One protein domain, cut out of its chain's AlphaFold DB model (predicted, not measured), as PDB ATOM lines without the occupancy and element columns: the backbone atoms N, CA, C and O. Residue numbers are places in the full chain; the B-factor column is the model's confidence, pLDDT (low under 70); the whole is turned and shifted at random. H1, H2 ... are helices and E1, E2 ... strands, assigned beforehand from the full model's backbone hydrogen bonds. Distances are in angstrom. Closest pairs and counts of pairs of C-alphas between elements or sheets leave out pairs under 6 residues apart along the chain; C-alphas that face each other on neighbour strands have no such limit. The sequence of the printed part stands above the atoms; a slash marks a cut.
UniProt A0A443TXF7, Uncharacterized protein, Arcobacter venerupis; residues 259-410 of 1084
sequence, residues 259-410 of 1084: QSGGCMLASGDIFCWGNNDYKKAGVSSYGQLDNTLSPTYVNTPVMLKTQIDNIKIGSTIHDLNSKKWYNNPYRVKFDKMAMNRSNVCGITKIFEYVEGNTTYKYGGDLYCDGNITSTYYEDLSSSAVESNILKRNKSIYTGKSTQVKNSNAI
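This is residues 259 to 410 of the 1084 residues of an uncharacterized protein of Arcobacter venerupis (UniProt A0A443TXF7). Two sheets lie partly face to face as a sandwich: a twisted one of four strands, E6 E7 E10 E11, and a smaller one of three, E1 E2 E3. The hairpin E8 and E9 carries the line of E7 onward along the longest axis, while in the small hairpin E4 and E5, away from the sandwich, residues 312 to 317 stick out. The printed part has 152 residues, with eleven named strands followed by one short helix, H1; the four sheets, two of them hairpins, are antiparallel. The class is mostly strand, with under half of the residues in named elements. The whole is compact by its radius of gyration of the C-alphas, 16.6 A, yet elongated, spanning 57 by 36 by 32 A.

Begin with the largest sheet, whose order is E6, residues 334 to 339, E7, 343 to 348, E10, 366 to 373, and E11, 384 to 392. Look for N 338 and O 345 at 2.9 A between E6 and E7, N 346 and O 367 at 2.8 A between E7 and E10, and N 387 and O 370 at 2.8 A between E10 and E11. E10 bends by 113 degrees at residue 370 and E11 by 111 degrees at residue 388. Face to face with this sheet, their best planes 13 degrees apart, is a meander, each strand the antiparallel neighbour of the one before: E1, 261 to 266, E2, 269 to 275, and E3, 297 to 303. Here N 264 and O 271 are 2.8 A apart, and N 274 and O 298 are 2.8 A apart. The closest C-alphas of E1 and E6 are those of Leu 265 and Met 337, 6.7 A apart. E7 runs on at 25 degrees into E8, 351 to 355, which forms a hairpin with E9, 358 to 362; N 360 and O 353 are 2.8 A apart. The hairpin of E4, 311 to 313, and E5, 316 to 318, has N 318 and O 311 at 2.8 A. H1, 394 to 397, only grazes the largest sheet and is too short for an O i to N i+4 pair.

Find C-alpha 261 at (14.178, -46.646, 2.947), where E1 begins its 16.4 A. E2 covers 19.1 A, E7 16.6 A and E11 14.8 A. H1 ends at C-alpha 397, (13.931, -26.230, -18.031).

The C-alphas farthest apart are those of Thr 292 and Asn 357, 58.5 A. The printed part has no cut; the links E2 to E3 and E5 to E6 are long. In this model pLDDT is under 70 at residues 285 to 293, 310 to 330 and 381 to 385.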
ATOM      1  N   GLN A 259      15.680 -43.275   7.157       70.88
ATOM      2  CA  GLN A 259      14.966 -44.071   8.154       70.88
ATOM      3  C   GLN A 259      13.902 -44.982   7.518       70.88
ATOM      4  O   GLN A 259      13.741 -46.135   7.912       70.88
ATOM      5  N   SER A 260      13.205 -44.487   6.492       70.69
ATOM      6  CA  SER A 260      12.091 -45.182   5.852       70.69
ATOM      7  C   SER A 260      12.463 -45.880   4.541       70.69
ATOM      8  O   SER A 260      11.554 -46.137   3.764       70.69
ATOM      9  N   GLY A 261      13.741 -46.103   4.236       84.69
ATOM     10  CA  GLY A 261      14.178 -46.646   2.947       84.69
ATOM     11  C   GLY A 261      15.342 -45.873   2.358       84.69
ATOM     12  O   GLY A 261      15.985 -45.078   3.039       84.69
ATOM     13  N   GLY A 262      15.593 -46.050   1.072       89.56
ATOM     14  CA  GLY A 262      16.715 -45.389   0.429       89.56
ATOM     15  C   GLY A 262      16.609 -45.372  -1.079       89.56
ATOM     16  O   GLY A 262      15.687 -45.946  -1.661       89.56
ATOM     17  N   CYS A 263      17.564 -44.686  -1.689       91.81
ATOM     18  CA  CYS A 263      17.744 -44.659  -3.126       91.81
ATOM     19  C   CYS A 263      19.230 -44.781  -3.467       91.81
ATOM     20  O   CYS A 263      20.089 -44.270  -2.742       91.81
ATOM     21  N   MET A 264      19.528 -45.421  -4.592       89.69
ATOM     22  CA  MET A 264      20.858 -45.494  -5.193       89.69
ATOM     23  C   MET A 264      20.825 -44.926  -6.618       89.69
ATOM     24  O   MET A 264      19.900 -45.216  -7.379       89.69
ATOM     25  N   LEU A 265      21.835 -44.130  -6.977       87.81
ATOM     26  CA  LEU A 265      22.088 -43.694  -8.347       87.81
ATOM     27  C   LEU A 265      23.134 -44.638  -8.934       87.81
ATOM     28  O   LEU A 265      24.289 -44.613  -8.519       87.81
ATOM     29  N   ALA A 266      22.736 -45.487  -9.875       80.31
ATOM     30  CA  ALA A 266      23.626 -46.454 -10.505       80.31
ATOM     31  C   ALA A 266      23.473 -46.374 -12.023       80.31
ATOM     32  O   ALA A 266      22.369 -46.475 -12.557       80.31
ATOM     33  N   SER A 267      24.583 -46.155 -12.733       75.44
ATOM     34  CA  SER A 267      24.595 -46.031 -14.202       75.44
ATOM     35  C   SER A 267      23.596 -44.990 -14.737       75.44
ATOM     36  O   SER A 267      22.984 -45.157 -15.799       75.44
ATOM     37  N   GLY A 268      23.416 -43.914 -13.967       79.75
ATOM     38  CA  GLY A 268      22.524 -42.801 -14.279       79.75
ATOM     39  C   GLY A 268      21.042 -43.071 -14.056       79.75
ATOM     40  O   GLY A 268      20.233 -42.203 -14.368       79.75
ATOM     41  N   ASP A 269      20.687 -44.240 -13.528       85.69
ATOM     42  CA  ASP A 269      19.325 -44.586 -13.137       85.69
ATOM     43  C   ASP A 269      19.175 -44.502 -11.617       85.69
ATOM     44  O   ASP A 269      20.083 -44.867 -10.867       85.69
ATOM     45  N   ILE A 270      18.011 -44.039 -11.164       89.81
ATOM     46  CA  ILE A 270      17.679 -43.958  -9.743       89.81
ATOM     47  C   ILE A 270      16.860 -45.193  -9.376       89.81
ATOM     48  O   ILE A 270      15.812 -45.441  -9.971       89.81
ATOM     49  N   PHE A 271      17.320 -45.947  -8.385       89.19
ATOM     50  CA  PHE A 271      16.607 -47.088  -7.822       89.19
ATOM     51  C   PHE A 271      16.246 -46.781  -6.382       89.19
ATOM     52  O   PHE A 271      17.133 -46.441  -5.608       89.19
ATOM     53  N   CYS A 272      14.980 -46.932  -6.012       91.25
ATOM     54  CA  CYS A 272      14.502 -46.625  -4.670       91.25
ATOM     55  C   CYS A 272      13.776 -47.810  -4.043       91.25
ATOM     56  O   CYS A 272      13.188 -48.640  -4.731       91.25
ATOM     57  N   TRP A 273      13.810 -47.873  -2.719       89.31
ATOM     58  CA  TRP A 273      13.089 -48.847  -1.911       89.31
ATOM     59  C   TRP A 273      12.587 -48.188  -0.629       89.31
ATOM     60  O   TRP A 273      12.971 -47.078  -0.252       89.31
ATOM     61  N   GLY A 274      11.763 -48.934   0.081       86.25
ATOM     62  CA  GLY A 274      11.264 -48.601   1.390       86.25
ATOM     63  C   GLY A 274       9.829 -48.105   1.361       86.25
ATOM     64  O   GLY A 274       9.001 -48.577   0.587       86.25
ATOM     65  N   ASN A 275       9.533 -47.147   2.229       82.50
ATOM     66  CA  ASN A 275       8.233 -46.520   2.347       82.50
ATOM     67  C   ASN A 275       7.833 -45.894   1.006       82.50
ATOM     68  O   ASN A 275       8.541 -45.032   0.477       82.50
ATOM     69  N   ASN A 276       6.688 -46.334   0.494       85.19
ATOM     70  CA  ASN A 276       6.112 -45.889  -0.763       85.19
ATOM     71  C   ASN A 276       4.941 -44.904  -0.562       85.19
ATOM     72  O   ASN A 276       4.142 -44.682  -1.477       85.19
ATOM     73  N   ASP A 277       4.849 -44.280   0.615       78.62
ATOM     74  CA  ASP A 277       4.086 -43.051   0.843       78.62
ATOM     75  C   ASP A 277       4.487 -42.010  -0.208       78.62
ATOM     76  O   ASP A 277       5.656 -41.914  -0.606       78.62
ATOM     77  N   TYR A 278       3.508 -41.250  -0.698       80.81
ATOM     78  CA  TYR A 278       3.675 -40.318  -1.816       80.81
ATOM     79  C   TYR A 278       4.140 -40.959  -3.132       80.81
ATOM     80  O   TYR A 278       4.435 -40.239  -4.076       80.81
ATOM     81  N   LYS A 279       4.205 -42.296  -3.209       85.44
ATOM     82  CA  LYS A 279       4.700 -43.087  -4.352       85.44
ATOM     83  C   LYS A 279       6.167 -42.841  -4.721       85.44
ATOM     84  O   LYS A 279       6.596 -43.220  -5.806       85.44
ATOM     85  N   LYS A 280       6.970 -42.312  -3.789       87.25
ATOM     86  CA  LYS A 280       8.386 -41.955  -4.009       87.25
ATOM     87  C   LYS A 280       9.317 -43.127  -4.348       87.25
ATOM     88  O   LYS A 280      10.434 -42.900  -4.801       87.25
ATOM     89  N   ALA A 281       8.900 -44.370  -4.081       87.50
ATOM     90  CA  ALA A 281       9.638 -45.566  -4.490       87.50
ATOM     91  C   ALA A 281       9.248 -46.034  -5.911       87.50
ATOM     92  O   ALA A 281       9.689 -47.090  -6.360       87.50
ATOM     93  N   GLY A 282       8.420 -45.265  -6.632       83.50
ATOM     94  CA  GLY A 282       8.094 -45.477  -8.045       83.50
ATOM     95  C   GLY A 282       7.044 -46.559  -8.318       83.50
ATOM     96  O   GLY A 282       6.836 -46.946  -9.476       83.50
ATOM     97  N   VAL A 283       6.360 -47.068  -7.284       79.25
ATOM     98  CA  VAL A 283       5.339 -48.122  -7.416       79.25
ATOM     99  C   VAL A 283       3.937 -47.540  -7.216       79.25
ATOM    100  O   VAL A 283       3.677 -46.824  -6.253       79.25
ATOM    101  N   SER A 284       3.017 -47.838  -8.142       73.00
ATOM    102  CA  SER A 284       1.610 -47.399  -8.097       73.00
ATOM    103  C   SER A 284       0.818 -48.010  -6.932       73.00
ATOM    104  O   SER A 284       1.268 -48.951  -6.291       73.00
ATOM    105  N   SER A 285      -0.409 -47.520  -6.713       61.50
ATOM    106  CA  SER A 285      -1.399 -48.013  -5.731       61.50
ATOM    107  C   SER A 285      -1.850 -49.470  -5.910       61.50
ATOM    108  O   SER A 285      -2.671 -49.951  -5.137       61.50
ATOM    109  N   TYR A 286      -1.330 -50.167  -6.916       59.19
ATOM    110  CA  TYR A 286      -1.607 -51.565  -7.189       59.19
ATOM    111  C   TYR A 286      -0.319 -52.274  -7.631       59.19
ATOM    112  O   TYR A 286       0.481 -51.708  -8.390       59.19
ATOM    113  N   GLY A 287      -0.101 -53.491  -7.129       49.72
ATOM    114  CA  GLY A 287       1.014 -54.350  -7.520       49.72
ATOM    115  C   GLY A 287       0.941 -54.717  -9.005       49.72
ATOM    116  O   GLY A 287      -0.137 -54.894  -9.557       49.72
ATOM    117  N   GLN A 288       2.090 -54.847  -9.677       48.41
ATOM    118  CA  GLN A 288       2.125 -55.155 -11.119       48.41
ATOM    119  C   GLN A 288       1.540 -56.530 -11.480       48.41
ATOM    120  O   GLN A 288       1.090 -56.728 -12.606       48.41
ATOM    121  N   LEU A 289       1.606 -57.483 -10.547       50.12
ATOM    122  CA  LEU A 289       1.132 -58.859 -10.724       50.12
ATOM    123  C   LEU A 289      -0.228 -59.100 -10.061       50.12
ATOM    124  O   LEU A 289      -0.964 -59.988 -10.481       50.12
ATOM    125  N   ASP A 290      -0.551 -58.314  -9.035       55.28
ATOM    126  CA  ASP A 290      -1.813 -58.378  -8.312       55.28
ATOM    127  C   ASP A 290      -2.326 -56.961  -8.079       55.28
ATOM    128  O   ASP A 290      -1.817 -56.210  -7.241       55.28
ATOM    129  N   ASN A 291      -3.363 -56.614  -8.837       58.62
ATOM    130  CA  ASN A 291      -3.910 -55.270  -8.827       58.62
ATOM    131  C   ASN A 291      -4.755 -54.970  -7.570       58.62
ATOM    132  O   ASN A 291      -5.254 -53.856  -7.436       58.62
ATOM    133  N   THR A 292      -4.951 -55.949  -6.677       60.28
ATOM    134  CA  THR A 292      -5.696 -55.785  -5.416       60.28
ATOM    135  C   THR A 292      -4.808 -55.362  -4.244       60.28
ATOM    136  O   THR A 292      -5.320 -54.961  -3.200       60.28
ATOM    137  N   LEU A 293      -3.480 -55.412  -4.407       60.53
ATOM    138  CA  LEU A 293      -2.518 -55.090  -3.354       60.53
ATOM    139  C   LEU A 293      -2.000 -53.657  -3.498       60.53
ATOM    140  O   LEU A 293      -1.352 -53.344  -4.493       60.53
ATOM    141  N   SER A 294      -2.196 -52.820  -2.475       70.44
ATOM    142  CA  SER A 294      -1.549 -51.504  -2.381       70.44
ATOM    143  C   SER A 294      -0.193 -51.628  -1.672       70.44
ATOM    144  O   SER A 294      -0.159 -52.048  -0.513       70.44
ATOM    145  N   PRO A 295       0.940 -51.308  -2.327       76.00
ATOM    146  CA  PRO A 295       2.259 -51.435  -1.720       76.00
ATOM    147  C   PRO A 295       2.540 -50.245  -0.797       76.00
ATOM    148  O   PRO A 295       2.921 -49.167  -1.261       76.00
ATOM    149  N   THR A 296       2.378 -50.455   0.511       79.44
ATOM    150  CA  THR A 296       2.802 -49.504   1.556       79.44
ATOM    151  C   THR A 296       4.327 -49.437   1.640       79.44
ATOM    152  O   THR A 296       4.911 -48.368   1.819       79.44
ATOM    153  N   TYR A 297       4.992 -50.583   1.477       81.38
ATOM    154  CA  TYR A 297       6.444 -50.695   1.525       81.38
ATOM    155  C   TYR A 297       6.974 -51.524   0.356       81.38
ATOM    156  O   TYR A 297       6.392 -52.543  -0.018       81.38
ATOM    157  N   VAL A 298       8.107 -51.099  -0.191       84.88
ATOM    158  CA  VAL A 298       8.845 -51.745  -1.275       84.88
ATOM    159  C   VAL A 298      10.139 -52.307  -0.683       84.88
ATOM    160  O   VAL A 298      11.003 -51.559  -0.240       84.88
ATOM    161  N   ASN A 299      10.280 -53.629  -0.636       79.38
ATOM    162  CA  ASN A 299      11.374 -54.300   0.082       79.38
ATOM    163  C   ASN A 299      12.655 -54.447  -0.757       79.38
ATOM    164  O   ASN A 299      13.712 -54.784  -0.228       79.38
ATOM    165  N   THR A 300      12.563 -54.195  -2.064       81.12
ATOM    166  CA  THR A 300      13.651 -54.351  -3.041       81.12
ATOM    167  C   THR A 300      13.783 -53.076  -3.875       81.12
ATOM    168  O   THR A 300      12.766 -52.435  -4.120       81.12
ATOM    169  N   PRO A 301      14.979 -52.662  -4.324       84.88
ATOM    170  CA  PRO A 301      15.125 -51.469  -5.142       84.88
ATOM    171  C   PRO A 301      14.370 -51.611  -6.458       84.88
ATOM    172  O   PRO A 301      14.562 -52.564  -7.214       84.88
ATOM    173  N   VAL A 302      13.543 -50.616  -6.744       83.69
ATOM    174  CA  VAL A 302      12.812 -50.475  -7.995       83.69
ATOM    175  C   VAL A 302      13.379 -49.271  -8.730       83.69
ATOM    176  O   VAL A 302      13.517 -48.192  -8.157       83.69
ATOM    177  N   MET A 303      13.715 -49.452 -10.007       85.31
ATOM    178  CA  MET A 303      14.114 -48.339 -10.866       85.31
ATOM    179  C   MET A 303      12.939 -47.367 -11.015       85.31
ATOM    180  O   MET A 303      11.850 -47.767 -11.444       85.31
ATOM    181  N   LEU A 304      13.160 -46.095 -10.689       86.88
ATOM    182  CA  LEU A 304      12.162 -45.055 -10.880       86.88
ATOM    183  C   LEU A 304      11.903 -44.845 -12.370       86.88
ATOM    184  O   LEU A 304      12.822 -44.736 -13.184       86.88
ATOM    185  N   LYS A 305      10.624 -44.741 -12.730       83.38
ATOM    186  CA  LYS A 305      10.237 -44.345 -14.082       83.38
ATOM    187  C   LYS A 305      10.577 -42.883 -14.289       83.38
ATOM    188  O   LYS A 305      10.235 -42.050 -13.459       83.38
ATOM    189  N   THR A 306      11.129 -42.555 -15.443       82.31
ATOM    190  CA  THR A 306      11.281 -41.166 -15.875       82.31
ATOM    191  C   THR A 306      10.223 -40.817 -16.897       82.31
ATOM    192  O   THR A 306       9.907 -41.631 -17.767       82.31
ATOM    193  N   GLN A 307       9.710 -39.592 -16.835       77.44
ATOM    194  CA  GLN A 307       8.995 -39.014 -17.962       77.44
ATOM    195  C   GLN A 307       9.926 -39.021 -19.178       77.44
ATOM    196  O   GLN A 307      11.097 -38.654 -19.085       77.44
ATOM    197  N   ILE A 308       9.403 -39.496 -20.300       72.69
ATOM    198  CA  ILE A 308      10.105 -39.541 -21.580       72.69
ATOM    199  C   ILE A 308       9.395 -38.533 -22.477       72.69
ATOM    200  O   ILE A 308       8.207 -38.290 -22.269       72.69
ATOM    201  N   ASP A 309      10.129 -37.926 -23.406       70.38
ATOM    202  CA  ASP A 309       9.571 -37.077 -24.455       70.38
ATOM    203  C   ASP A 309       9.373 -37.900 -25.742       70.38
ATOM    204  O   ASP A 309      10.132 -38.829 -26.039       70.38
ATOM    205  N   ASN A 310       8.360 -37.546 -26.540       67.88
ATOM    206  CA  ASN A 310       8.172 -38.146 -27.855       67.88
ATOM    207  C   ASN A 310       9.324 -37.725 -28.764       67.88
ATOM    208  O   ASN A 310       9.610 -36.536 -28.908       67.88
ATOM    209  N   ILE A 311       9.963 -38.693 -29.417       61.09
ATOM    210  CA  ILE A 311      11.073 -38.405 -30.327       61.09
ATOM    211  C   ILE A 311      10.545 -38.130 -31.731       61.09
ATOM    212  O   ILE A 311       9.627 -38.796 -32.215       61.09
ATOM    213  N   LYS A 312      11.145 -37.155 -32.410       54.06
ATOM    214  CA  LYS A 312      10.906 -36.891 -33.827       54.06
ATOM    215  C   LYS A 312      12.111 -37.382 -34.620       54.06
ATOM    216  O   LYS A 312      13.227 -36.973 -34.328       54.06
ATOM    217  N   ILE A 313      11.877 -38.249 -35.600       52.19
ATOM    218  CA  ILE A 313      12.902 -38.736 -36.528       52.19
ATOM    219  C   ILE A 313      12.476 -38.298 -37.932       52.19
ATOM    220  O   ILE A 313      11.484 -38.797 -38.482       52.19
ATOM    221  N   GLY A 314      13.170 -37.302 -38.492       68.44
ATOM    222  CA  GLY A 314      12.762 -36.656 -39.736       68.44
ATOM    223  C   GLY A 314      11.394 -35.975 -39.597       68.44
ATOM    224  O   GLY A 314      11.217 -35.055 -38.803       68.44
ATOM    225  N   SER A 315      10.393 -36.410 -40.369       64.69
ATOM    226  CA  SER A 315       9.014 -35.897 -40.283       64.69
ATOM    227  C   SER A 315       8.092 -36.708 -39.362       64.69
ATOM    228  O   SER A 315       6.956 -36.289 -39.133       64.69
ATOM    229  N   THR A 316       8.555 -37.840 -38.823       49.34
ATOM    230  CA  THR A 316       7.723 -38.773 -38.045       49.34
ATOM    231  C   THR A 316       7.915 -38.549 -36.551       49.34
ATOM    232  O   THR A 316       9.044 -38.513 -36.072       49.34
ATOM    233  N   ILE A 317       6.816 -38.421 -35.805       68.31
ATOM    234  CA  ILE A 317       6.828 -38.394 -34.337       68.31
ATOM    235  C   ILE A 317       6.553 -39.813 -33.839       68.31
ATOM    236  O   ILE A 317       5.519 -40.399 -34.162       68.31
ATOM    237  N   HIS A 318       7.469 -40.359 -33.049       61.69
ATOM    238  CA  HIS A 318       7.295 -41.627 -32.358       61.69
ATOM    239  C   HIS A 318       6.713 -41.360 -30.972       61.69
ATOM    240  O   HIS A 318       7.330 -40.700 -30.136       61.69
ATOM    241  N   ASP A 319       5.512 -41.884 -30.743       69.06
ATOM    242  CA  ASP A 319       4.814 -41.758 -29.469       69.06
ATOM    243  C   ASP A 319       5.386 -42.742 -28.435       69.06
ATOM    244  O   ASP A 319       4.964 -43.899 -28.347       69.06
ATOM    245  N   LEU A 320       6.404 -42.282 -27.704       65.00
ATOM    246  CA  LEU A 320       7.047 -42.981 -26.590       65.00
ATOM    247  C   LEU A 320       6.325 -42.713 -25.263       65.00
ATOM    248  O   LEU A 320       6.278 -43.591 -24.397       65.00
ATOM    249  N   ASN A 321       5.728 -41.530 -25.113       64.31
ATOM    250  CA  ASN A 321       5.108 -41.057 -23.875       64.31
ATOM    251  C   ASN A 321       3.927 -41.942 -23.477       64.31
ATOM    252  O   ASN A 321       3.765 -42.275 -22.300       64.31
ATOM    253  N   SER A 322       3.141 -42.407 -24.453       62.34
ATOM    254  CA  SER A 322       2.023 -43.319 -24.192       62.34
ATOM    255  C   SER A 322       2.456 -44.738 -23.804       62.34
ATOM    256  O   SER A 322       1.642 -45.502 -23.280       62.34
ATOM    257  N   LYS A 323       3.724 -45.115 -24.025       53.88
ATOM    258  CA  LYS A 323       4.205 -46.499 -23.865       53.88
ATOM    259  C   LYS A 323       4.632 -46.865 -22.445       53.88
ATOM    260  O   LYS A 323       4.751 -48.055 -22.161       53.88
ATOM    261  N   LYS A 324       4.818 -45.883 -21.551       54.69
ATOM    262  CA  LYS A 324       5.103 -46.069 -20.106       54.69
ATOM    263  C   LYS A 324       6.188 -47.123 -19.800       54.69
ATOM    264  O   LYS A 324       6.040 -47.925 -18.877       54.69
ATOM    265  N   TRP A 325       7.266 -47.154 -20.584       54.16
ATOM    266  CA  TRP A 325       8.330 -48.152 -20.442       54.16
ATOM    267  C   TRP A 325       9.167 -47.945 -19.173       54.16
ATOM    268  O   TRP A 325       9.586 -46.831 -18.882       54.16
ATOM    269  N   TYR A 326       9.457 -49.041 -18.467       50.81
ATOM    270  CA  TYR A 326      10.393 -49.060 -17.335       50.81
ATOM    271  C   TYR A 326      11.866 -49.005 -17.788       50.81
ATOM    272  O   TYR A 326      12.668 -48.351 -17.143       50.81
ATOM    273  N   ASN A 327      12.210 -49.637 -18.920       54.12
ATOM    274  CA  ASN A 327      13.582 -49.740 -19.445       54.12
ATOM    275  C   ASN A 327      13.686 -49.177 -20.874       54.12
ATOM    276  O   ASN A 327      14.016 -49.890 -21.821       54.12
ATOM    277  N   ASN A 328      13.361 -47.894 -21.057       55.69
ATOM    278  CA  ASN A 328      13.567 -47.231 -22.348       55.69
ATOM    279  C   ASN A 328      15.060 -46.870 -22.528       55.69
ATOM    280  O   ASN A 328      15.628 -46.267 -21.614       55.69
ATOM    281  N   PRO A 329      15.711 -47.186 -23.662       56.25
ATOM    282  CA  PRO A 329      17.071 -46.713 -23.950       56.25
ATOM    283  C   PRO A 329      17.190 -45.178 -24.018       56.25
ATOM    284  O   PRO A 329      18.219 -44.641 -23.634       56.25
ATOM    285  N   TYR A 330      16.127 -44.463 -24.400       60.28
ATOM    286  CA  TYR A 330      16.058 -42.993 -24.442       60.28
ATOM    287  C   TYR A 330      15.604 -42.351 -23.121       60.28
ATOM    288  O   TYR A 330      15.172 -41.198 -23.105       60.28
ATOM    289  N   ARG A 331      15.616 -43.098 -22.011       70.62
ATOM    290  CA  ARG A 331      15.271 -42.541 -20.698       70.62
ATOM    291  C   ARG A 331      16.322 -41.531 -20.242       70.62
ATOM    292  O   ARG A 331      17.493 -41.617 -20.604       70.62
ATOM    293  N   VAL A 332      15.889 -40.598 -19.408       79.94
ATOM    294  CA  VAL A 332      16.758 -39.558 -18.857       79.94
ATOM    295  C   VAL A 332      17.781 -40.184 -17.905       79.94
ATOM    296  O   VAL A 332      17.423 -41.024 -17.082       79.94
ATOM    297  N   LYS A 333      19.045 -39.762 -18.020       82.94
ATOM    298  CA  LYS A 333      20.146 -40.175 -17.140       82.94
ATOM    299  C   LYS A 333      20.528 -39.059 -16.173       82.94
ATOM    300  O   LYS A 333      20.643 -37.898 -16.574       82.94
ATOM    301  N   PHE A 334      20.752 -39.423 -14.915       88.56
ATOM    302  CA  PHE A 334      21.004 -38.487 -13.821       88.56
ATOM    303  C   PHE A 334      22.459 -38.507 -13.350       88.56
ATOM    304  O   PHE A 334      23.063 -39.565 -13.238       88.56
ATOM    305  N   ASP A 335      23.004 -37.332 -13.050       86.19
ATOM    306  CA  ASP A 335      24.360 -37.136 -12.523       86.19
ATOM    307  C   ASP A 335      24.390 -36.879 -11.016       86.19
ATOM    308  O   ASP A 335      25.397 -37.119 -10.364       86.19
ATOM    309  N   LYS A 336      23.290 -36.409 -10.427       91.44
ATOM    310  CA  LYS A 336      23.105 -36.388  -8.972       91.44
ATOM    311  C   LYS A 336      21.689 -36.775  -8.642       91.44
ATOM    312  O   LYS A 336      20.780 -36.567  -9.446       91.44
ATOM    313  N   MET A 337      21.508 -37.264  -7.427       94.31
ATOM    314  CA  MET A 337      20.190 -37.402  -6.841       94.31
ATOM    315  C   MET A 337      20.197 -36.927  -5.398       94.31
ATOM    316  O   MET A 337      21.237 -36.883  -4.745       94.31
ATOM    317  N   ALA A 338      19.015 -36.615  -4.899       94.31
ATOM    318  CA  ALA A 338      18.761 -36.457  -3.485       94.31
ATOM    319  C   ALA A 338      17.342 -36.944  -3.188       94.31
ATOM    320  O   ALA A 338      16.502 -37.084  -4.080       94.31
ATOM    321  N   MET A 339      17.073 -37.208  -1.917       92.56
ATOM    322  CA  MET A 339      15.743 -37.586  -1.462       92.56
ATOM    323  C   MET A 339      15.455 -36.978  -0.097       92.56
ATOM    324  O   MET A 339      16.380 -36.760   0.690       92.56
ATOM    325  N   ASN A 340      14.179 -36.783   0.203       88.50
ATOM    326  CA  ASN A 340      13.657 -36.526   1.543       88.50
ATOM    327  C   ASN A 340      12.472 -37.472   1.815       88.50
ATOM    328  O   ASN A 340      12.335 -38.520   1.166       88.50
ATOM    329  N   ARG A 341      11.626 -37.177   2.806       78.56
ATOM    330  CA  ARG A 341      10.476 -38.036   3.097       78.56
ATOM    331  C   ARG A 341       9.442 -38.076   1.976       78.56
ATOM    332  O   ARG A 341       8.865 -39.147   1.793       78.56
ATOM    333  N   SER A 342       9.191 -36.973   1.278       83.81
ATOM    334  CA  SER A 342       8.083 -36.839   0.323       83.81
ATOM    335  C   SER A 342       8.497 -37.011  -1.131       83.81
ATOM    336  O   SER A 342       7.647 -37.327  -1.959       83.81
ATOM    337  N   ASN A 343       9.771 -36.788  -1.448       90.81
ATOM    338  CA  ASN A 343      10.249 -36.681  -2.816       90.81
ATOM    339  C   ASN A 343      11.610 -37.343  -3.017       90.81
ATOM    340  O   ASN A 343      12.468 -37.365  -2.129       90.81
ATOM    341  N   VAL A 344      11.817 -37.806  -4.244       94.88
ATOM    342  CA  VAL A 344      13.124 -38.185  -4.784       94.88
ATOM    343  C   VAL A 344      13.353 -37.330  -6.017       94.88
ATOM    344  O   VAL A 344      12.470 -37.236  -6.865       94.88
ATOM    345  N   CYS A 345      14.519 -36.703  -6.123       95.62
ATOM    346  CA  CYS A 345      14.858 -35.847  -7.249       95.62
ATOM    347  C   CYS A 345      16.209 -36.231  -7.849       95.62
ATOM    348  O   CYS A 345      17.143 -36.578  -7.128       95.62
ATOM    349  N   GLY A 346      16.321 -36.118  -9.169       94.62
ATOM    350  CA  GLY A 346      17.550 -36.286  -9.931       94.62
ATOM    351  C   GLY A 346      17.865 -35.047 -10.764       94.62
ATOM    352  O   GLY A 346      16.950 -34.382 -11.255       94.62
ATOM    353  N   ILE A 347      19.153 -34.750 -10.946       94.38
ATOM    354  CA  ILE A 347      19.617 -33.740 -11.906       94.38
ATOM    355  C   ILE A 347      20.317 -34.412 -13.082       94.38
ATOM    356  O   ILE A 347      21.073 -35.363 -12.890       94.38
ATOM    357  N   THR A 348      20.082 -33.937 -14.300       90.56
ATOM    358  CA  THR A 348      20.762 -34.463 -15.494       90.56
ATOM    359  C   THR A 348      22.173 -33.897 -15.634       90.56
ATOM    360  O   THR A 348      22.450 -32.778 -15.204       90.56
ATOM    361  N   LYS A 349      23.074 -34.653 -16.272       84.19
ATOM    362  CA  LYS A 349      24.431 -34.182 -16.584       84.19
ATOM    363  C   LYS A 349      24.380 -32.963 -17.509       84.19
ATOM    364  O   LYS A 349      23.560 -32.916 -18.425       84.19
ATOM    365  N   ILE A 350      25.252 -31.984 -17.276       83.44
ATOM    366  CA  ILE A 350      25.423 -30.836 -18.176       83.44
ATOM    367  C   ILE A 350      26.357 -31.238 -19.318       83.44
ATOM    368  O   ILE A 350      27.450 -31.751 -19.080       83.44
ATOM    369  N   PHE A 351      25.951 -30.927 -20.545       81.94
ATOM    370  CA  PHE A 351      26.774 -31.055 -21.742       81.94
ATOM    371  C   PHE A 351      26.987 -29.671 -22.352       81.94
ATOM    372  O   PHE A 351      26.035 -28.899 -22.481       81.94
ATOM    373  N   GLU A 352      28.228 -29.345 -22.710       84.88
ATOM    374  CA  GLU A 352      28.594 -28.074 -23.341       84.88
ATOM    375  C   GLU A 352      29.627 -28.329 -24.445       84.88
ATOM    376  O   GLU A 352      30.655 -28.955 -24.194       84.88
ATOM    377  N   TYR A 353      29.350 -27.856 -25.660       80.38
ATOM    378  CA  TYR A 353      30.253 -27.973 -26.809       80.38
ATOM    379  C   TYR A 353      30.127 -26.760 -27.741       80.38
ATOM    380  O   TYR A 353      29.201 -25.952 -27.628       80.38
ATOM    381  N   VAL A 354      31.088 -26.598 -28.651       83.19
ATOM    382  CA  VAL A 354      31.125 -25.486 -29.613       83.19
ATOM    383  C   VAL A 354      31.075 -26.044 -31.025       83.19
ATOM    384  O   VAL A 354      31.894 -26.884 -31.385       83.19
ATOM    385  N   GLU A 355      30.148 -25.542 -31.835       81.69
ATOM    386  CA  GLU A 355      30.062 -25.852 -33.261       81.69
ATOM    387  C   GLU A 355      30.013 -24.533 -34.049       81.69
ATOM    388  O   GLU A 355      29.114 -23.700 -33.883       81.69
ATOM    389  N   GLY A 356      31.041 -24.296 -34.869       87.62
ATOM    390  CA  GLY A 356      31.255 -23.000 -35.517       87.62
ATOM    391  C   GLY A 356      31.486 -21.875 -34.499       87.62
ATOM    392  O   GLY A 356      32.409 -21.946 -33.693       87.62
ATOM    393  N   ASN A 357      30.645 -20.835 -34.540       90.25
ATOM    394  CA  ASN A 357      30.683 -19.689 -33.613       90.25
ATOM    395  C   ASN A 357      29.605 -19.762 -32.511       90.25
ATOM    396  O   ASN A 357      29.407 -18.784 -31.788       90.25
ATOM    397  N   THR A 358      28.888 -20.882 -32.396       88.12
ATOM    398  CA  THR A 358      27.779 -21.042 -31.449       88.12
ATOM    399  C   THR A 358      28.169 -22.031 -30.357       88.12
ATOM    400  O   THR A 358      28.621 -23.139 -30.637       88.12
ATOM    401  N   THR A 359      27.981 -21.638 -29.096       88.75
ATOM    402  CA  THR A 359      28.106 -22.552 -27.955       88.75
ATOM    403  C   THR A 359      26.760 -23.204 -27.678       88.75
ATOM    404  O   THR A 359      25.767 -22.507 -27.450       88.75
ATOM    405  N   TYR A 360      26.743 -24.528 -27.651       85.62
ATOM    406  CA  TYR A 360      25.592 -25.332 -27.268       85.62
ATOM    407  C   TYR A 360      25.761 -25.810 -25.830       85.62
ATOM    408  O   TYR A 360      26.858 -26.180 -25.414       85.62
ATOM    409  N   LYS A 361      24.679 -25.751 -25.053       86.69
ATOM    410  CA  LYS A 361      24.629 -26.182 -23.661       86.69
ATOM    411  C   LYS A 361      23.242 -26.697 -23.284       86.69
ATOM    412  O   LYS A 361      22.267 -25.940 -23.324       86.69
ATOM    413  N   TYR A 362      23.166 -27.953 -22.853       84.00
ATOM    414  CA  TYR A 362      21.927 -28.630 -22.454       84.00
ATOM    415  C   TYR A 362      22.139 -29.528 -21.223       84.00
ATOM    416  O   TYR A 362      23.269 -29.734 -20.775       84.00
ATOM    417  N   GLY A 363      21.041 -30.021 -20.642       87.56
ATOM    418  CA  GLY A 363      21.048 -30.768 -19.384       87.56
ATOM    419  C   GLY A 363      21.055 -29.867 -18.143       87.56
ATOM    420  O   GLY A 363      20.618 -28.708 -18.186       87.56
ATOM    421  N   GLY A 364      21.519 -30.399 -17.008       90.31
ATOM    422  CA  GLY A 364      21.386 -29.732 -15.708       90.31
ATOM    423  C   GLY A 364      19.922 -29.475 -15.341       90.31
ATOM    424  O   GLY A 364      19.595 -28.402 -14.829       90.31
ATOM    425  N   ASP A 365      19.037 -30.399 -15.710       93.94
ATOM    426  CA  ASP A 365      17.588 -30.328 -15.520       93.94
ATOM    427  C   ASP A 365      17.170 -31.087 -14.269       93.94
ATOM    428  O   ASP A 365      17.730 -32.137 -13.973       93.94
ATOM    429  N   LEU A 366      16.165 -30.572 -13.559       96.12
ATOM    430  CA  LEU A 366      15.619 -31.190 -12.354       96.12
ATOM    431  C   LEU A 366      14.419 -32.070 -12.700       96.12
ATOM    432  O   LEU A 366      13.437 -31.582 -13.268       96.12
ATOM    433  N   TYR A 367      14.471 -33.329 -12.279       94.56
ATOM    434  CA  TYR A 367      13.338 -34.245 -12.299       94.56
ATOM    435  C   TYR A 367      13.019 -34.693 -10.880       94.56
ATOM    436  O   TYR A 367      13.941 -35.003 -10.131       94.56
ATOM    437  N   CYS A 368      11.742 -34.752 -10.511       94.31
ATOM    438  CA  CYS A 368      11.323 -35.208  -9.186       94.31
ATOM    439  C   CYS A 368      10.126 -36.152  -9.258       94.31
ATOM    440  O   CYS A 368       9.280 -36.024 -10.139       94.31
ATOM    441  N   ASP A 369      10.078 -37.079  -8.312       91.50
ATOM    442  CA  ASP A 369       9.000 -38.027  -8.047       91.50
ATOM    443  C   ASP A 369       8.483 -37.808  -6.617       91.50
ATOM    444  O   ASP A 369       9.132 -37.118  -5.815       91.50
ATOM    445  N   GLY A 370       7.328 -38.375  -6.277       88.81
ATOM    446  CA  GLY A 370       6.712 -38.198  -4.963       88.81
ATOM    447  C   GLY A 370       5.559 -37.188  -4.955       88.81
ATOM    448  O   GLY A 370       4.804 -37.091  -5.920       88.81
ATOM    449  N   ASN A 371       5.427 -36.397  -3.884       86.19
ATOM    450  CA  ASN A 371       4.402 -35.348  -3.785       86.19
ATOM    451  C   ASN A 371       4.806 -34.093  -4.582       86.19
ATOM    452  O   ASN A 371       5.654 -33.319  -4.134       86.19
ATOM    453  N   ILE A 372       4.241 -33.904  -5.774       85.75
ATOM    454  CA  ILE A 372       4.567 -32.802  -6.694       85.75
ATOM    455  C   ILE A 372       3.296 -32.243  -7.345       85.75
ATOM    456  O   ILE A 372       2.264 -32.901  -7.395       85.75
ATOM    457  N   THR A 373       3.350 -31.019  -7.876       81.69
ATOM    458  CA  THR A 373       2.183 -30.357  -8.492       81.69
ATOM    459  C   THR A 373       2.405 -30.026  -9.963       81.69
ATOM    460  O   THR A 373       3.496 -29.612 -10.374       81.69
ATOM    461  N   SER A 374       1.337 -30.144 -10.755       80.38
ATOM    462  CA  SER A 374       1.298 -29.748 -12.168       80.38
ATOM    463  C   SER A 374       1.597 -28.270 -12.405       80.38
ATOM    464  O   SER A 374       1.968 -27.904 -13.519       80.38
ATOM    465  N   THR A 375       1.500 -27.406 -11.393       82.50
ATOM    466  CA  THR A 375       1.901 -25.996 -11.519       82.50
ATOM    467  C   THR A 375       3.389 -25.870 -11.855       82.50
ATOM    468  O   THR A 375       3.759 -25.096 -12.739       82.50
ATOM    469  N   TYR A 376       4.242 -26.688 -11.229       87.31
ATOM    470  CA  TYR A 376       5.705 -26.591 -11.346       87.31
ATOM    471  C   TYR A 376       6.339 -27.749 -12.131       87.31
ATOM    472  O   TYR A 376       7.477 -27.624 -12.583       87.31
ATOM    473  N   TYR A 377       5.600 -28.841 -12.348       90.06
ATOM    474  CA  TYR A 377       6.062 -30.050 -13.036       90.06
ATOM    475  C   TYR A 377       5.173 -30.414 -14.237       90.06
ATOM    476  O   TYR A 377       4.004 -30.034 -14.310       90.06
ATOM    477  N   GLU A 378       5.742 -31.100 -15.229       88.25
ATOM    478  CA  GLU A 378       5.075 -31.430 -16.500       88.25
ATOM    479  C   GLU A 378       4.152 -32.671 -16.430       88.25
ATOM    480  O   GLU A 378       4.386 -33.615 -15.673       88.25
ATOM    481  N   ASP A 379       3.107 -32.686 -17.273       76.19
ATOM    482  CA  ASP A 379       2.206 -33.829 -17.521       76.19
ATOM    483  C   ASP A 379       1.539 -34.441 -16.271       76.19
ATOM    484  O   ASP A 379       1.489 -35.667 -16.107       76.19
ATOM    485  N   LEU A 380       1.041 -33.581 -15.382       70.25
ATOM    486  CA  LEU A 380       0.247 -33.925 -14.198       70.25
ATOM    487  C   LEU A 380      -1.142 -33.266 -14.287       70.25
ATOM    488  O   LEU A 380      -1.292 -32.219 -14.920       70.25
ATOM    489  N   SER A 381      -2.153 -33.856 -13.643       67.50
ATOM    490  CA  SER A 381      -3.468 -33.222 -13.451       67.50
ATOM    491  C   SER A 381      -3.367 -32.004 -12.518       67.50
ATOM    492  O   SER A 381      -2.418 -31.889 -11.744       67.50
ATOM    493  N   SER A 382      -4.316 -31.067 -12.588       58.59
ATOM    494  CA  SER A 382      -4.376 -29.898 -11.691       58.59
ATOM    495  C   SER A 382      -4.436 -30.332 -10.218       58.59
ATOM    496  O   SER A 382      -5.230 -31.223  -9.928       58.59
ATOM    497  N   SER A 383      -3.654 -29.681  -9.333       59.47
ATOM    498  CA  SER A 383      -3.413 -29.949  -7.885       59.47
ATOM    499  C   SER A 383      -2.125 -30.730  -7.539       59.47
ATOM    500  O   SER A 383      -1.437 -31.251  -8.422       59.47
ATOM    501  N   ALA A 384      -1.735 -30.708  -6.255       63.44
ATOM    502  CA  ALA A 384      -0.624 -31.501  -5.728       63.44
ATOM    503  C   ALA A 384      -1.024 -32.980  -5.691       63.44
ATOM    504  O   ALA A 384      -2.071 -33.331  -5.155       63.44
ATOM    505  N   VAL A 385      -0.200 -33.833  -6.291       66.56
ATOM    506  CA  VAL A 385      -0.502 -35.248  -6.488       66.56
ATOM    507  C   VAL A 385       0.722 -36.110  -6.202       66.56
ATOM    508  O   VAL A 385       1.866 -35.714  -6.431       66.56
ATOM    509  N   GLU A 386       0.468 -37.326  -5.735       75.25
ATOM    510  CA  GLU A 386       1.490 -38.357  -5.591       75.25
ATOM    511  C   GLU A 386       1.827 -38.944  -6.972       75.25
ATOM    512  O   GLU A 386       0.993 -39.601  -7.605       75.25
ATOM    513  N   SER A 387       3.037 -38.692  -7.468       77.62
ATOM    514  CA  SER A 387       3.534 -39.258  -8.723       77.62
ATOM    515  C   SER A 387       4.374 -40.504  -8.475       77.62
ATOM    516  O   SER A 387       5.032 -40.608  -7.448       77.62
ATOM    517  N   ASN A 388       4.344 -41.437  -9.432       78.62
ATOM    518  CA  ASN A 388       5.224 -42.611  -9.502       78.62
ATOM    519  C   ASN A 388       6.185 -42.545 -10.707       78.62
ATOM    520  O   ASN A 388       6.597 -43.577 -11.255       78.62
ATOM    521  N   ILE A 389       6.408 -41.333 -11.213       86.06
ATOM    522  CA  ILE A 389       7.230 -41.016 -12.376       86.06
ATOM    523  C   ILE A 389       7.989 -39.730 -12.049       86.06
ATOM    524  O   ILE A 389       7.377 -38.699 -11.792       86.06
ATOM    525  N   LEU A 390       9.312 -39.761 -12.195       90.06
ATOM    526  CA  LEU A 390      10.167 -38.578 -12.186       90.06
ATOM    527  C   LEU A 390       9.721 -37.603 -13.292       90.06
ATOM    528  O   LEU A 390       9.935 -37.861 -14.484       90.06
ATOM    529  N   LYS A 391       9.098 -36.489 -12.899       90.06
ATOM    530  CA  LYS A 391       8.609 -35.417 -13.777       90.06
ATOM    531  C   LYS A 391       9.598 -34.266 -13.856       90.06
ATOM    532  O   LYS A 391      10.190 -33.894 -12.842       90.06
ATOM    533  N   ARG A 392       9.736 -33.660 -15.037       92.31
ATOM    534  CA  ARG A 392      10.620 -32.501 -15.253       92.31
ATOM    535  C   ARG A 392      10.041 -31.231 -14.621       92.31
ATOM    536  O   ARG A 392       8.844 -30.963 -14.740       92.31
ATOM    537  N   ASN A 393      10.891 -30.433 -13.976       94.00
ATOM    538  CA  ASN A 393      10.529 -29.116 -13.449       94.00
ATOM    539  C   ASN A 393      10.515 -28.048 -14.562       94.00
ATOM    540  O   ASN A 393      11.513 -27.841 -15.257       94.00
ATOM    541  N   LYS A 394       9.403 -27.316 -14.680       91.81
ATOM    542  CA  LYS A 394       9.162 -26.315 -15.737       91.81
ATOM    543  C   LYS A 394      10.088 -25.101 -15.637       91.81
ATOM    544  O   LYS A 394      10.600 -24.616 -16.647       91.81
ATOM    545  N   SER A 395      10.314 -24.598 -14.423       92.31
ATOM    546  CA  SER A 395      11.115 -23.389 -14.198       92.31
ATOM    547  C   SER A 395      12.592 -23.622 -14.509       92.31
ATOM    548  O   SER A 395      13.212 -22.786 -15.159       92.31
ATOM    549  N   ILE A 396      13.145 -24.771 -14.108       95.06
ATOM    550  CA  ILE A 396      14.547 -25.121 -14.388       95.06
ATOM    551  C   ILE A 396      14.785 -25.368 -15.885       95.06
ATOM    552  O   ILE A 396      15.833 -24.991 -16.407       95.06
ATOM    553  N   TYR A 397      13.816 -25.954 -16.594       90.56
ATOM    554  CA  TYR A 397      13.931 -26.230 -18.031       90.56
ATOM    555  C   TYR A 397      13.782 -24.975 -18.919       90.56
ATOM    556  O   TYR A 397      14.140 -24.973 -20.102       90.56
ATOM    557  N   THR A 398      13.278 -23.871 -18.362       91.69
ATOM    558  CA  THR A 398      12.997 -22.648 -19.123       91.69
ATOM    559  C   THR A 398      14.258 -22.089 -19.794       91.69
ATOM    560  O   THR A 398      15.289 -21.866 -19.162       91.69
ATOM    561  N   GLY A 399      14.162 -21.823 -21.101       87.81
ATOM    562  CA  GLY A 399      15.239 -21.204 -21.879       87.81
ATOM    563  C   GLY A 399      16.312 -22.161 -22.409       87.81
ATOM    564  O   GLY A 399      17.306 -21.662 -22.937       87.81
ATOM    565  N   LYS A 400      16.113 -23.487 -22.301       88.50
ATOM    566  CA  LYS A 400      17.050 -24.530 -22.772       88.50
ATOM    567  C   LYS A 400      16.616 -25.280 -24.043       88.50
ATOM    568  O   LYS A 400      17.368 -26.107 -24.549       88.50
ATOM    569  N   SER A 401      15.426 -25.005 -24.581       82.31
ATOM    570  CA  SER A 401      14.806 -25.806 -25.655       82.31
ATOM    571  C   SER A 401      15.582 -25.840 -26.977       82.31
ATOM    572  O   SER A 401      15.528 -26.838 -27.687       82.31
ATOM    573  N   THR A 402      16.312 -24.776 -27.317       80.88
ATOM    574  CA  THR A 402      17.121 -24.707 -28.548       80.88
ATOM    575  C   THR A 402      18.507 -25.328 -28.393       80.88
ATOM    576  O   THR A 402      19.251 -25.371 -29.366       80.88
ATOM    577  N   GLN A 403      18.880 -25.737 -27.174       83.69
ATOM    578  CA  GLN A 403      20.221 -26.190 -26.786       83.69
ATOM    579  C   GLN A 403      21.341 -25.158 -26.999       83.69
ATOM    580  O   GLN A 403      22.485 -25.432 -26.664       83.69
ATOM    581  N   VAL A 404      21.048 -23.956 -27.500       86.56
ATOM    582  CA  VAL A 404      22.016 -22.857 -27.570       86.56
ATOM    583  C   VAL A 404      22.225 -22.303 -26.162       86.56
ATOM    584  O   VAL A 404      21.256 -22.050 -25.441       86.56
ATOM    585  N   LYS A 405      23.486 -22.094 -25.767       89.00
ATOM    586  CA  LYS A 405      23.843 -21.609 -24.429       89.00
ATOM    587  C   LYS A 405      23.120 -20.303 -24.113       89.00
ATOM    588  O   LYS A 405      23.346 -19.274 -24.747       89.00
ATOM    589  N   ASN A 406      22.303 -20.340 -23.068       90.25
ATOM    590  CA  ASN A 406      21.548 -19.195 -22.584       90.25
ATOM    591  C   ASN A 406      22.055 -18.780 -21.201       90.25
ATOM    592  O   ASN A 406      21.945 -19.534 -20.241       90.25
ATOM    593  N   SER A 407      22.584 -17.559 -21.085       86.38
ATOM    594  CA  SER A 407      23.146 -17.058 -19.818       86.38
ATOM    595  C   SER A 407      22.093 -16.807 -18.731       86.38
ATOM    596  O   SER A 407      22.447 -16.685 -17.562       86.38
ATOM    597  N   ASN A 408      20.811 -16.738 -19.105       88.56
ATOM    598  CA  ASN A 408      19.695 -16.574 -18.175       88.56
ATOM    599  C   ASN A 408      19.081 -17.917 -17.740       88.56
ATOM    600  O   ASN A 408      18.234 -17.924 -16.849       88.56
ATOM    601  N   ALA A 409      19.465 -19.037 -18.364       92.50
ATOM    602  CA  ALA A 409      18.979 -20.363 -17.992       92.50
ATOM    603  C   ALA A 409      19.746 -20.917 -16.778       92.50
ATOM    604  O   ALA A 409      20.929 -20.631 -16.585       92.50
ATOM    605  N   ILE A 410      19.070 -21.730 -15.964       94.75
ATOM    606  CA  ILE A 410      19.653 -22.354 -14.769       94.75
ATOM    607  C   ILE A 410      20.130 -23.763 -15.128       94.75
ATOM    608  O   ILE A 410      19.315 -24.652 -15.358       94.75
TER     609      ILE A 410